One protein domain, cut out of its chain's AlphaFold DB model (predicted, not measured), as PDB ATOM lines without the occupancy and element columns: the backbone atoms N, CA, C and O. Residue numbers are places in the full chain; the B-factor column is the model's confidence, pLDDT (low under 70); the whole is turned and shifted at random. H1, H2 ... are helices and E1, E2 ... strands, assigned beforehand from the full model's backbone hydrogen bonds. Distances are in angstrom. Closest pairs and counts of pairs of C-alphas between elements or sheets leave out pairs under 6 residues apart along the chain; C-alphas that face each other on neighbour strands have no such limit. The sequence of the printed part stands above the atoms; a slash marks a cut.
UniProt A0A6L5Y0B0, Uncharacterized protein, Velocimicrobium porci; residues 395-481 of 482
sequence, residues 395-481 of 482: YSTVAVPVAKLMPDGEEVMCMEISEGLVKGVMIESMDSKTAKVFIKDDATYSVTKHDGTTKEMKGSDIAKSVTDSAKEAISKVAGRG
ATOM      1  N   TYR A 395      11.836  33.067 -29.703       51.88
ATOM      2  CA  TYR A 395      12.222  33.621 -28.413       51.88
ATOM      3  C   TYR A 395      11.221  33.218 -27.333       51.88
ATOM      4  O   TYR A 395      10.016  33.437 -27.441       51.88
ATOM      5  N   SER A 396      11.728  32.721 -26.210       62.69
ATOM      6  CA  SER A 396      10.955  32.713 -24.977       62.69
ATOM      7  C   SER A 396      10.883  34.134 -24.425       62.69
ATOM      8  O   SER A 396      11.906  34.754 -24.123       62.69
ATOM      9  N   THR A 397       9.664  34.646 -24.252       68.25
ATOM     10  CA  THR A 397       9.435  35.909 -23.541       68.25
ATOM     11  C   THR A 397       9.343  35.637 -22.047       68.25
ATOM     12  O   THR A 397       8.431  34.944 -21.591       68.25
ATOM     13  N   VAL A 398      10.256  36.210 -21.265       72.69
ATOM     14  CA  VAL A 398      10.217  36.125 -19.801       72.69
ATOM     15  C   VAL A 398       9.960  37.488 -19.176       72.69
ATOM     16  O   VAL A 398      10.530  38.502 -19.576       72.69
ATOM     17  N   ALA A 399       9.087  37.515 -18.170       77.50
ATOM     18  CA  ALA A 399       8.837  38.709 -17.376       77.50
ATOM     19  C   ALA A 399       9.803  38.744 -16.185       77.50
ATOM     20  O   ALA A 399       9.787  37.849 -15.337       77.50
ATOM     21  N   VAL A 400      10.615  39.796 -16.099       79.50
ATOM     22  CA  VAL A 400      11.562  40.018 -15.001       79.50
ATOM     23  C   VAL A 400      11.302  41.352 -14.305       79.50
ATOM     24  O   VAL A 400      10.876  42.313 -14.944       79.50
ATOM     25  N   PRO A 401      11.538  41.461 -12.986       81.81
ATOM     26  CA  PRO A 401      11.528  42.753 -12.316       81.81
ATOM     27  C   PRO A 401      12.570  43.687 -12.936       81.81
ATOM     28  O   PRO A 401      13.710  43.273 -13.131       81.81
ATOM     29  N   VAL A 402      12.220  44.955 -13.162       79.75
ATOM     30  CA  VAL A 402      13.147  45.952 -13.745       79.75
ATOM     31  C   VAL A 402      14.434  46.080 -12.931       79.75
ATOM     32  O   VAL A 402      15.503  46.282 -13.490       79.75
ATOM     33  N   ALA A 403      14.356  45.872 -11.614       82.94
ATOM     34  CA  ALA A 403      15.512  45.880 -10.717       82.94
ATOM     35  C   ALA A 403      16.576  44.809 -11.035       82.94
ATOM     36  O   ALA A 403      17.692  44.921 -10.542       82.94
ATOM     37  N   LYS A 404      16.236  43.781 -11.825       83.56
ATOM     38  CA  LYS A 404      17.155  42.726 -12.274       83.56
ATOM     39  C   LYS A 404      17.792  43.014 -13.634       83.56
ATOM     40  O   LYS A 404      18.532  42.176 -14.140       83.56
ATOM     41  N   LEU A 405      17.473  44.152 -14.247       81.69
ATOM     42  CA  LEU A 405      18.055  44.581 -15.510       81.69
ATOM     43  C   LEU A 405      19.032  45.720 -15.274       81.69
ATOM     44  O   LEU A 405      18.720  46.695 -14.590       81.69
ATOM     45  N   MET A 406      20.211  45.604 -15.871       81.31
ATOM     46  CA  MET A 406      21.245  46.624 -15.769       81.31
ATOM     47  C   MET A 406      22.120  46.636 -17.022       81.31
ATOM     48  O   MET A 406      22.483  45.565 -17.508       81.31
ATOM     49  N   PRO A 407      22.468  47.812 -17.561       72.38
ATOM     50  CA  PRO A 407      23.508  47.904 -18.574       72.38
ATOM     51  C   PRO A 407      24.870  47.611 -17.939       72.38
ATOM     52  O   PRO A 407      25.117  47.966 -16.781       72.38
ATOM     53  N   ASP A 408      25.759  46.969 -18.688       69.12
ATOM     54  CA  ASP A 408      27.164  46.872 -18.307       69.12
ATOM     55  C   ASP A 408      27.959  48.125 -18.725       69.12
ATOM     56  O   ASP A 408      27.411  49.103 -19.237       69.12
ATOM     57  N   GLY A 409      29.274  48.114 -18.481       54.00
ATOM     58  CA  GLY A 409      30.166  49.224 -18.837       54.00
ATOM     59  C   GLY A 409      30.319  49.480 -20.345       54.00
ATOM     60  O   GLY A 409      30.949  50.469 -20.710       54.00
ATOM     61  N   GLU A 410      29.760  48.618 -21.199       60.16
ATOM     62  CA  GLU A 410      29.733  48.729 -22.664       60.16
ATOM     63  C   GLU A 410      28.310  49.025 -23.188       60.16
ATOM     64  O   GLU A 410      28.052  48.879 -24.379       60.16
ATOM     65  N   GLU A 411      27.386  49.430 -22.305       57.28
ATOM     66  CA  GLU A 411      25.960  49.672 -22.590       57.28
ATOM     67  C   GLU A 411      25.182  48.432 -23.074       57.28
ATOM     68  O   GLU A 411      24.066  48.541 -23.586       57.28
ATOM     69  N   VAL A 412      25.715  47.224 -22.860       64.94
ATOM     70  CA  VAL A 412      25.013  45.976 -23.175       64.94
ATOM     71  C   VAL A 412      24.067  45.622 -22.031       64.94
ATOM     72  O   VAL A 412      24.480  45.485 -20.877       64.94
ATOM     73  N   MET A 413      22.783  45.426 -22.346       74.75
ATOM     74  CA  MET A 413      21.786  45.064 -21.339       74.75
ATOM     75  C   MET A 413      22.038  43.661 -20.786       74.75
ATOM     76  O   MET A 413      22.148  42.674 -21.521       74.75
ATOM     77  N   CYS A 414      22.111  43.589 -19.461       79.75
ATOM     78  CA  CYS A 414      22.304  42.371 -18.698       79.75
ATOM     79  C   CYS A 414      21.086  42.069 -17.821       79.75
ATOM     80  O   CYS A 414      20.399  42.979 -17.353       79.75
ATOM     81  N   MET A 415      20.850  40.782 -17.572       86.69
ATOM     82  CA  MET A 415      19.765  40.278 -16.732       86.69
ATOM     83  C   MET A 415      20.308  39.404 -15.605       86.69
ATOM     84  O   MET A 415      21.037  38.444 -15.848       86.69
ATOM     85  N   GLU A 416      19.919  39.704 -14.371       84.06
ATOM     86  CA  GLU A 416      20.277  38.911 -13.197       84.06
ATOM     87  C   GLU A 416      19.365  37.679 -13.051       84.06
ATOM     88  O   GLU A 416      18.140  37.786 -12.922       84.06
ATOM     89  N   ILE A 417      19.976  36.495 -13.008       86.19
ATOM     90  CA  ILE A 417      19.339  35.213 -12.679       86.19
ATOM     91  C   ILE A 417      19.986  34.610 -11.428       86.19
ATOM     92  O   ILE A 417      20.979  35.122 -10.919       86.19
ATOM     93  N   SER A 418      19.420  33.523 -10.897       80.75
ATOM     94  CA  SER A 418      19.926  32.903  -9.660       80.75
ATOM     95  C   SER A 418      21.360  32.367  -9.779       80.75
ATOM     96  O   SER A 418      22.078  32.247  -8.791       80.75
ATOM     97  N   GLU A 419      21.776  32.065 -11.004       81.19
ATOM     98  CA  GLU A 419      23.069  31.514 -11.370       81.19
ATOM     99  C   GLU A 419      24.115  32.597 -11.667       81.19
ATOM    100  O   GLU A 419      25.300  32.273 -11.766       81.19
ATOM    101  N   GLY A 420      23.708  33.864 -11.806       85.12
ATOM    102  CA  GLY A 420      24.598  34.975 -12.131       85.12
ATOM    103  C   GLY A 420      23.992  35.995 -13.096       85.12
ATOM    104  O   GLY A 420      22.780  36.080 -13.269       85.12
ATOM    105  N   LEU A 421      24.851  36.785 -13.733       87.25
ATOM    106  CA  LEU A 421      24.464  37.841 -14.665       87.25
ATOM    107  C   LEU A 421      24.564  37.352 -16.116       87.25
ATOM    108  O   LEU A 421      25.650  36.993 -16.574       87.25
ATOM    109  N   VAL A 422      23.444  37.360 -16.835       87.31
ATOM    110  CA  VAL A 422      23.352  37.039 -18.267       87.31
ATOM    111  C   VAL A 422      23.604  38.310 -19.076       87.31
ATOM    112  O   VAL A 422      22.854  39.273 -18.927       87.31
ATOM    113  N   LYS A 423      24.622  38.327 -19.944       81.75
ATOM    114  CA  LYS A 423      24.917  39.473 -20.828       81.75
ATOM    115  C   LYS A 423      24.225  39.320 -22.188       81.75
ATOM    116  O   LYS A 423      24.195  38.222 -22.740       81.75
ATOM    117  N   GLY A 424      23.725  40.428 -22.744       71.00
ATOM    118  CA  GLY A 424      23.208  40.487 -24.118       71.00
ATOM    119  C   GLY A 424      21.731  40.123 -24.257       71.00
ATOM    120  O   GLY A 424      21.345  39.480 -25.230       71.00
ATOM    121  N   VAL A 425      20.904  40.501 -23.281       72.12
ATOM    122  CA  VAL A 425      19.451  40.287 -23.351       72.12
ATOM    123  C   VAL A 425      18.750  41.411 -24.120       72.12
ATOM    124  O   VAL A 425      19.169  42.566 -24.052       72.12
ATOM    125  N   MET A 426      17.659  41.093 -24.824       69.12
ATOM    126  CA  MET A 426      16.857  42.081 -25.558       69.12
ATOM    127  C   MET A 426      15.569  42.404 -24.802       69.12
ATOM    128  O   MET A 426      14.824  41.500 -24.428       69.12
ATOM    129  N   ILE A 427      15.295  43.689 -24.574       69.56
ATOM    130  CA  ILE A 427      14.081  44.148 -23.883       69.56
ATOM    131  C   ILE A 427      13.001  44.437 -24.925       69.56
ATOM    132  O   ILE A 427      13.191  45.293 -25.783       69.56
ATOM    133  N   GLU A 428      11.868  43.749 -24.816       62.22
ATOM    134  CA  GLU A 428      10.685  43.951 -25.661       62.22
ATOM    135  C   GLU A 428       9.891  45.179 -25.198       62.22
ATOM    136  O   GLU A 428       9.561  46.080 -25.964       62.22
ATOM    137  N   SER A 429       9.559  45.211 -23.908       65.00
ATOM    138  CA  SER A 429       8.762  46.270 -23.296       65.00
ATOM    139  C   SER A 429       9.049  46.351 -21.802       65.00
ATOM    140  O   SER A 429       9.421  45.365 -21.168       65.00
ATOM    141  N   MET A 430       8.901  47.538 -21.219       71.31
ATOM    142  CA  MET A 430       9.203  47.778 -19.809       71.31
ATOM    143  C   MET A 430       8.209  48.766 -19.205       71.31
ATOM    144  O   MET A 430       7.962  49.831 -19.770       71.31
ATOM    145  N   ASP A 431       7.664  48.422 -18.039       77.12
ATOM    146  CA  ASP A 431       6.889  49.321 -17.189       77.12
ATOM    147  C   ASP A 431       7.660  49.668 -15.898       77.12
ATOM    148  O   ASP A 431       8.824  49.319 -15.729       77.12
ATOM    149  N   SER A 432       7.026  50.381 -14.961       74.25
ATOM    150  CA  SER A 432       7.666  50.809 -13.701       74.25
ATOM    151  C   SER A 432       8.104  49.679 -12.747       74.25
ATOM    152  O   SER A 432       8.783  49.951 -11.758       74.25
ATOM    153  N   LYS A 433       7.684  48.430 -12.979       75.31
ATOM    154  CA  LYS A 433       7.888  47.279 -12.083       75.31
ATOM    155  C   LYS A 433       8.481  46.073 -12.803       75.31
ATOM    156  O   LYS A 433       9.334  45.394 -12.230       75.31
ATOM    157  N   THR A 434       8.046  45.803 -14.027       76.69
ATOM    158  CA  THR A 434       8.414  44.619 -14.806       76.69
ATOM    159  C   THR A 434       8.862  44.975 -16.216       76.69
ATOM    160  O   THR A 434       8.333  45.888 -16.843       76.69
ATOM    161  N   ALA A 435       9.831  44.219 -16.719       75.88
ATOM    162  CA  ALA A 435      10.264  44.223 -18.103       75.88
ATOM    163  C   ALA A 435      10.015  42.850 -18.725       75.88
ATOM    164  O   ALA A 435      10.225  41.820 -18.080       75.88
ATOM    165  N   LYS A 436       9.579  42.845 -19.979       74.00
ATOM    166  CA  LYS A 436       9.551  41.660 -20.826       74.00
ATOM    167  C   LYS A 436      10.848  41.584 -21.612       74.00
ATOM    168  O   LYS A 436      11.264  42.560 -22.239       74.00
ATOM    169  N   VAL A 437      11.488  40.428 -21.539       73.62
ATOM    170  CA  VAL A 437      12.804  40.181 -22.118       73.62
ATOM    171  C   VAL A 437      12.713  38.978 -23.042       73.62
ATOM    172  O   VAL A 437      12.201  37.931 -22.642       73.62
ATOM    173  N   PHE A 438      13.231  39.130 -24.258       69.75
ATOM    174  CA  PHE A 438      13.365  38.047 -25.220       69.75
ATOM    175  C   PHE A 438      14.660  37.279 -24.987       69.75
ATOM    176  O   PHE A 438      15.750  37.858 -24.908       69.75
ATOM    177  N   ILE A 439      14.535  35.957 -24.915       73.00
ATOM    178  CA  ILE A 439      15.654  35.024 -24.807       73.00
ATOM    179  C   ILE A 439      15.504  33.996 -25.918       73.00
ATOM    180  O   ILE A 439      14.480  33.326 -26.002       73.00
ATOM    181  N   LYS A 440      16.514  33.874 -26.779       70.81
ATOM    182  CA  LYS A 440      16.482  32.923 -27.892       70.81
ATOM    183  C   LYS A 440      16.762  31.524 -27.352       70.81
ATOM    184  O   LYS A 440      17.812  31.309 -26.747       70.81
ATOM    185  N   ASP A 441      15.847  30.583 -27.548       65.56
ATOM    186  CA  ASP A 441      15.866  29.299 -26.828       65.56
ATOM    187  C   ASP A 441      17.088  28.416 -27.134       65.56
ATOM    188  O   ASP A 441      17.553  27.654 -26.273       65.56
ATOM    189  N   ASP A 442      17.609  28.524 -28.354       64.62
ATOM    190  CA  ASP A 442      18.737  27.763 -28.892       64.62
ATOM    191  C   ASP A 442      20.094  28.474 -28.737       64.62
ATOM    192  O   ASP A 442      21.138  27.829 -28.865       64.62
ATOM    193  N   ALA A 443      20.103  29.774 -28.424       68.88
ATOM    194  CA  ALA A 443      21.331  30.539 -28.262       68.88
ATOM    195  C   ALA A 443      22.053  30.172 -26.963       68.88
ATOM    196  O   ALA A 443      21.441  29.888 -25.929       68.88
ATOM    197  N   THR A 444      23.384  30.205 -27.014       80.88
ATOM    198  CA  THR A 444      24.238  30.030 -25.836       80.88
ATOM    199  C   THR A 444      24.639  31.399 -25.308       80.88
ATOM    200  O   THR A 444      25.245  32.198 -26.020       80.88
ATOM    201  N   TYR A 445      24.292  31.663 -24.056       80.94
ATOM    202  CA  TYR A 445      24.572  32.909 -23.364       80.94
ATOM    203  C   TYR A 445      25.707  32.725 -22.364       80.94
ATOM    204  O   TYR A 445      25.829  31.691 -21.704       80.94
ATOM    205  N   SER A 446      26.504  33.778 -22.215       83.00
ATOM    206  CA  SER A 446      27.534  33.878 -21.189       83.00
ATOM    207  C   SER A 446      26.921  34.380 -19.879       83.00
ATOM    208  O   SER A 446      26.338  35.467 -19.832       83.00
ATOM    209  N   VAL A 447      27.045  33.579 -18.820       86.69
ATOM    210  CA  VAL A 447      26.544  33.875 -17.474       86.69
ATOM    211  C   VAL A 447      27.718  34.055 -16.524       86.69
ATOM    212  O   VAL A 447      28.488  33.125 -16.284       86.69
ATOM    213  N   THR A 448      27.858  35.250 -15.958       86.44
ATOM    214  CA  THR A 448      28.909  35.552 -14.975       86.44
ATOM    215  C   THR A 448      28.391  35.269 -13.572       86.44
ATOM    216  O   THR A 448      27.478  35.943 -13.097       86.44
ATOM    217  N   LYS A 449      28.956  34.262 -12.904       85.00
ATOM    218  CA  LYS A 449      28.579  33.856 -11.547       85.00
ATOM    219  C   LYS A 449      29.032  34.878 -10.504       85.00
ATOM    220  O   LYS A 449      29.925  35.689 -10.740       85.00
ATOM    221  N   HIS A 450      28.477  34.770  -9.298       78.44
ATOM    222  CA  HIS A 450      28.837  35.623  -8.158       78.44
ATOM    223  C   HIS A 450      30.315  35.533  -7.733       78.44
ATOM    224  O   HIS A 450      30.817  36.458  -7.102       78.44
ATOM    225  N   ASP A 451      31.011  34.443  -8.070       79.38
ATOM    226  CA  ASP A 451      32.448  34.263  -7.819       79.38
ATOM    227  C   ASP A 451      33.347  34.883  -8.911       79.38
ATOM    228  O   ASP A 451      34.570  34.782  -8.835       79.38
ATOM    229  N   GLY A 452      32.748  35.535  -9.914       75.62
ATOM    230  CA  GLY A 452      33.439  36.156 -11.042       75.62
ATOM    231  C   GLY A 452      33.786  35.196 -12.182       75.62
ATOM    232  O   GLY A 452      34.367  35.632 -13.172       75.62
ATOM    233  N   THR A 453      33.440  33.909 -12.079       83.69
ATOM    234  CA  THR A 453      33.671  32.937 -13.158       83.69
ATOM    235  C   THR A 453      32.532  32.928 -14.177       83.69
ATOM    236  O   THR A 453      31.365  33.139 -13.844       83.69
ATOM    237  N   THR A 454      32.858  32.661 -15.440       85.31
ATOM    238  CA  THR A 454      31.881  32.609 -16.534       85.31
ATOM    239  C   THR A 454      31.417  31.174 -16.787       85.31
ATOM    240  O   THR A 454      32.216  30.237 -16.762       85.31
ATOM    241  N   LYS A 455      30.122  30.992 -17.054       85.81
ATOM    242  CA  LYS A 455      29.506  29.729 -17.468       85.81
ATOM    243  C   LYS A 455      28.618  29.964 -18.687       85.81
ATOM    244  O   LYS A 455      27.847  30.912 -18.709       85.81
ATOM    245  N   GLU A 456      28.671  29.062 -19.656       86.56
ATOM    246  CA  GLU A 456      27.738  29.055 -20.782       86.56
ATOM    247  C   GLU A 456      26.414  28.369 -20.407       86.56
ATOM    248  O   GLU A 456      26.400  27.318 -19.756       86.56
ATOM    249  N   MET A 457      25.290  28.972 -20.795       82.88
ATOM    250  CA  MET A 457      23.942  28.434 -20.584       82.88
ATOM    251  C   MET A 457      23.087  28.609 -21.837       82.88
ATOM    252  O   MET A 457      23.160  29.642 -22.498       82.88
ATOM    253  N   LYS A 458      22.248  27.616 -22.155       85.44
ATOM    254  CA  LYS A 458      21.277  27.737 -23.249       85.44
ATOM    255  C   LYS A 458      20.135  28.668 -22.856       85.44
ATOM    256  O   LYS A 458      19.695  28.656 -21.705       85.44
ATOM    257  N   GLY A 459      19.612  29.427 -23.814       76.81
ATOM    258  CA  GLY A 459      18.504  30.351 -23.584       76.81
ATOM    259  C   GLY A 459      17.249  29.672 -23.035       76.81
ATOM    260  O   GLY A 459      16.640  30.184 -22.101       76.81
ATOM    261  N   SER A 460      16.938  28.461 -23.501       77.19
ATOM    262  CA  SER A 460      15.831  27.646 -22.975       77.19
ATOM    263  C   SER A 460      15.989  27.266 -21.493       77.19
ATOM    264  O   SER A 460      14.995  27.184 -20.768       77.19
ATOM    265  N   ASP A 461      17.218  27.078 -21.006       82.38
ATOM    266  CA  ASP A 461      17.487  26.812 -19.586       82.38
ATOM    267  C   ASP A 461      17.391  28.093 -18.749       82.38
ATOM    268  O   ASP A 461      16.870  28.075 -17.631       82.38
ATOM    269  N   ILE A 462      17.827  29.225 -19.307       83.31
ATOM    270  CA  ILE A 462      17.688  30.544 -18.678       83.31
ATOM    271  C   ILE A 462      16.204  30.909 -18.543       83.31
ATOM    272  O   ILE A 462      15.766  31.311 -17.465       83.31
ATOM    273  N   ALA A 463      15.408  30.711 -19.597       80.00
ATOM    274  CA  ALA A 463      13.978  31.005 -19.590       80.00
ATOM    275  C   ALA A 463      13.220  30.177 -18.536       80.00
ATOM    276  O   ALA A 463      12.369  30.705 -17.808       80.00
ATOM    277  N   LYS A 464      13.578  28.893 -18.389       79.75
ATOM    278  CA  LYS A 464      13.058  28.027 -17.320       79.75
ATOM    279  C   LYS A 464      13.470  28.513 -15.933       79.75
ATOM    280  O   LYS A 464      12.595  28.690 -15.091       79.75
ATOM    281  N   SER A 465      14.754  28.812 -15.713       80.25
ATOM    282  CA  SER A 465      15.264  29.296 -14.418       80.25
ATOM    283  C   SER A 465      14.563  30.580 -13.950       80.25
ATOM    284  O   SER A 465      14.143  30.696 -12.793       80.25
ATOM    285  N   VAL A 466      14.336  31.526 -14.868       78.88
ATOM    286  CA  VAL A 466      13.596  32.766 -14.588       78.88
ATOM    287  C   VAL A 466      12.137  32.473 -14.218       78.88
ATOM    288  O   VAL A 466      11.618  33.020 -13.241       78.88
ATOM    289  N   THR A 467      11.486  31.573 -14.956       73.62
ATOM    290  CA  THR A 467      10.083  31.198 -14.731       73.62
ATOM    291  C   THR A 467       9.892  30.437 -13.413       73.62
ATOM    292  O   THR A 467       8.930  30.685 -12.681       73.62
ATOM    293  N   ASP A 468      10.815  29.543 -13.070       72.44
ATOM    294  CA  ASP A 468      10.768  28.751 -11.839       72.44
ATOM    295  C   ASP A 468      11.076  29.611 -10.607       72.44
ATOM    296  O   ASP A 468      10.368  29.527  -9.600       72.44
ATOM    297  N   SER A 469      12.022  30.547 -10.726       67.50
ATOM    298  CA  SER A 469      12.286  31.565  -9.699       67.50
ATOM    299  C   SER A 469      11.057  32.440  -9.419       67.50
ATOM    300  O   SER A 469      10.773  32.779  -8.266       67.50
ATOM    301  N   ALA A 470      10.289  32.791 -10.457       62.88
ATOM    302  CA  ALA A 470       9.043  33.539 -10.302       62.88
ATOM    303  C   ALA A 470       7.959  32.714  -9.579       62.88
ATOM    304  O   ALA A 470       7.266  33.237  -8.702       62.88
ATOM    305  N   LYS A 471       7.844  31.411  -9.875       61.06
ATOM    306  CA  LYS A 471       6.907  30.495  -9.194       61.06
ATOM    307  C   LYS A 471       7.273  30.258  -7.723       61.06
ATOM    308  O   LYS A 471       6.380  30.249  -6.874       61.06
ATOM    309  N   GLU A 472       8.559  30.121  -7.394       56.88
ATOM    310  CA  GLU A 472       9.023  29.984  -6.004       56.88
ATOM    311  C   GLU A 472       8.797  31.250  -5.164       56.88
ATOM    312  O   GLU A 472       8.474  31.167  -3.975       56.88
ATOM    313  N   ALA A 473       8.934  32.435  -5.765       57.94
ATOM    314  CA  ALA A 473       8.635  33.693  -5.084       57.94
ATOM    315  C   ALA A 473       7.143  33.796  -4.715       57.94
ATOM    316  O   ALA A 473       6.806  34.254  -3.622       57.94
ATOM    317  N   ILE A 474       6.249  33.303  -5.579       51.91
ATOM    318  CA  ILE A 474       4.797  33.282  -5.344       51.91
ATOM    319  C   ILE A 474       4.420  32.242  -4.270       51.91
ATOM    320  O   ILE A 474       3.599  32.529  -3.394       51.91
ATOM    321  N   SER A 475       5.055  31.062  -4.260       47.41
ATOM    322  CA  SER A 475       4.769  30.010  -3.267       47.41
ATOM    323  C   SER A 475       5.230  30.377  -1.846       47.41
ATOM    324  O   SER A 475       4.524  30.094  -0.874       47.41
ATOM    325  N   LYS A 476       6.355  31.097  -1.699       49.56
ATOM    326  CA  LYS A 476       6.844  31.608  -0.400       49.56
ATOM    327  C   LYS A 476       5.955  32.698   0.207       49.56
ATOM    328  O   LYS A 476       5.908  32.827   1.431       49.56
ATOM    329  N   VAL A 477       5.231  33.460  -0.615       49.66
ATOM    330  CA  VAL A 477       4.252  34.458  -0.146       49.66
ATOM    331  C   VAL A 477       2.953  33.780   0.307       49.66
ATOM    332  O   VAL A 477       2.405  34.158   1.339       49.66
ATOM    333  N   ALA A 478       2.512  32.720  -0.378       44.12
ATOM    334  CA  ALA A 478       1.335  31.940   0.019       44.12
ATOM    335  C   ALA A 478       1.559  31.088   1.290       44.12
ATOM    336  O   ALA A 478       0.637  30.900   2.080       44.12
ATOM    337  N   GLY A 479       2.786  30.608   1.533       45.56
ATOM    338  CA  GLY A 479       3.133  29.787   2.704       45.56
ATOM    339  C   GLY A 479       3.337  30.546   4.023       45.56
ATOM    340  O   GLY A 479       3.374  29.918   5.077       45.56
ATOM    341  N   ARG A 480       3.453  31.881   3.999       44.53
ATOM    342  CA  ARG A 480       3.549  32.732   5.206       44.53
ATOM    343  C   ARG A 480       2.189  33.218   5.730       44.53
ATOM    344  O   ARG A 480       2.148  33.916   6.737       44.53
ATOM    345  N   GLY A 481       1.096  32.844   5.062       46.91
ATOM    346  CA  GLY A 481      -0.285  33.119   5.467       46.91
ATOM    347  C   GLY A 481      -0.978  31.924   6.131       46.91
ATOM    348  O   GLY A 481      -2.126  31.640   5.793       46.91
TER     349      GLY A 481
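Overview. This is residues 395 to 481 of the 482 residues of an uncharacterized protein of Velocimicrobium porci (UniProt A0A6L5Y0B0). Two small antiparallel sheets, a strongly twisted one of five strands and one of three, make a rounded-off body with the first part of one long helix, H1, packed on both sheets; the far part of H1 and the residues after it, 471 to 481, stick out as an arm. The strands alternate between the sheets along the chain, E1 in the small sheet, E2, E3 and E4 in the large one, E5 and E6 in the small one, and E7 and E8 in the large one, and E1 comes near E3. The 87 printed residues hold eight named strands, E1 to E8, and then H1; the sheet orders are E2 E3 E4 E7 E8 and E1 E6 E5. The class is mixed, helices and strands, and the whole is compact, with a radius of gyration of the C-alphas of 13.1 A and spans of 43 by 28 by 25 A.

Along the chain. E1, residues 395 to 401, begins with C-alpha 395 at (12.222, 33.621, -28.413) and is 18.5 A long. E2 is residues 405 to 407, 7.1 A, E3 residues 413 to 417, 13.3 A, and E4 residues 420 to 423, 9.8 A. E5, residues 426 to 430, is 11.1 A long and E6, residues 434 to 440, 19.3 A, with C-alpha 440 at (16.482, 32.923, -27.892). E7 is residues 444 to 448, 13.0 A, and E8 residues 454 to 458, 13.5 A. H1, residues 459 to 478, is 29.2 A long and ends with C-alpha 478 at (1.335, 31.940, 0.019).

Arrangement. In the five-stranded sheet E2, E3 and E4 form a meander, each strand the antiparallel neighbour of the one before. N 414 is 2.8 A from O 406 between E2 and E3, and N 417 is 2.8 A from O 420 between E3 and E4. E4 pairs with E7 through N 421 and O 448, 2.8 A, and the hairpin E7 and E8 has N 445 and O 457 at 2.8 A. In the other sheet N 396 of E1 is 2.8 A from O 439 of E6, and N 436 of E6 is 2.8 A from O 429 of E5. H1 is on each sheet, in two layers, a helix on one face of a sheet. Its height is 9.5 A over the sheet E1 E6 E5, where the closest C-alphas of E1 and H1 are those of Val 398 and Ala 463, 6.4 A. Its height is 11.4 A over the larger sheet, where the closest C-alphas of E3 and H1 are those of Ile 417 and Val 466, 6.5 A. Every O i to N i+4 pair in H1 is within hydrogen-bond range.

Size, cuts and confidence. The two C-alphas farthest apart are those of Glu 410 and Gly 481, 44.0 A. The printed part has no cut, and its links between named elements are tight. The mean pLDDT of the printed part is 72.8, and residues 469 to 481 are among those under 70.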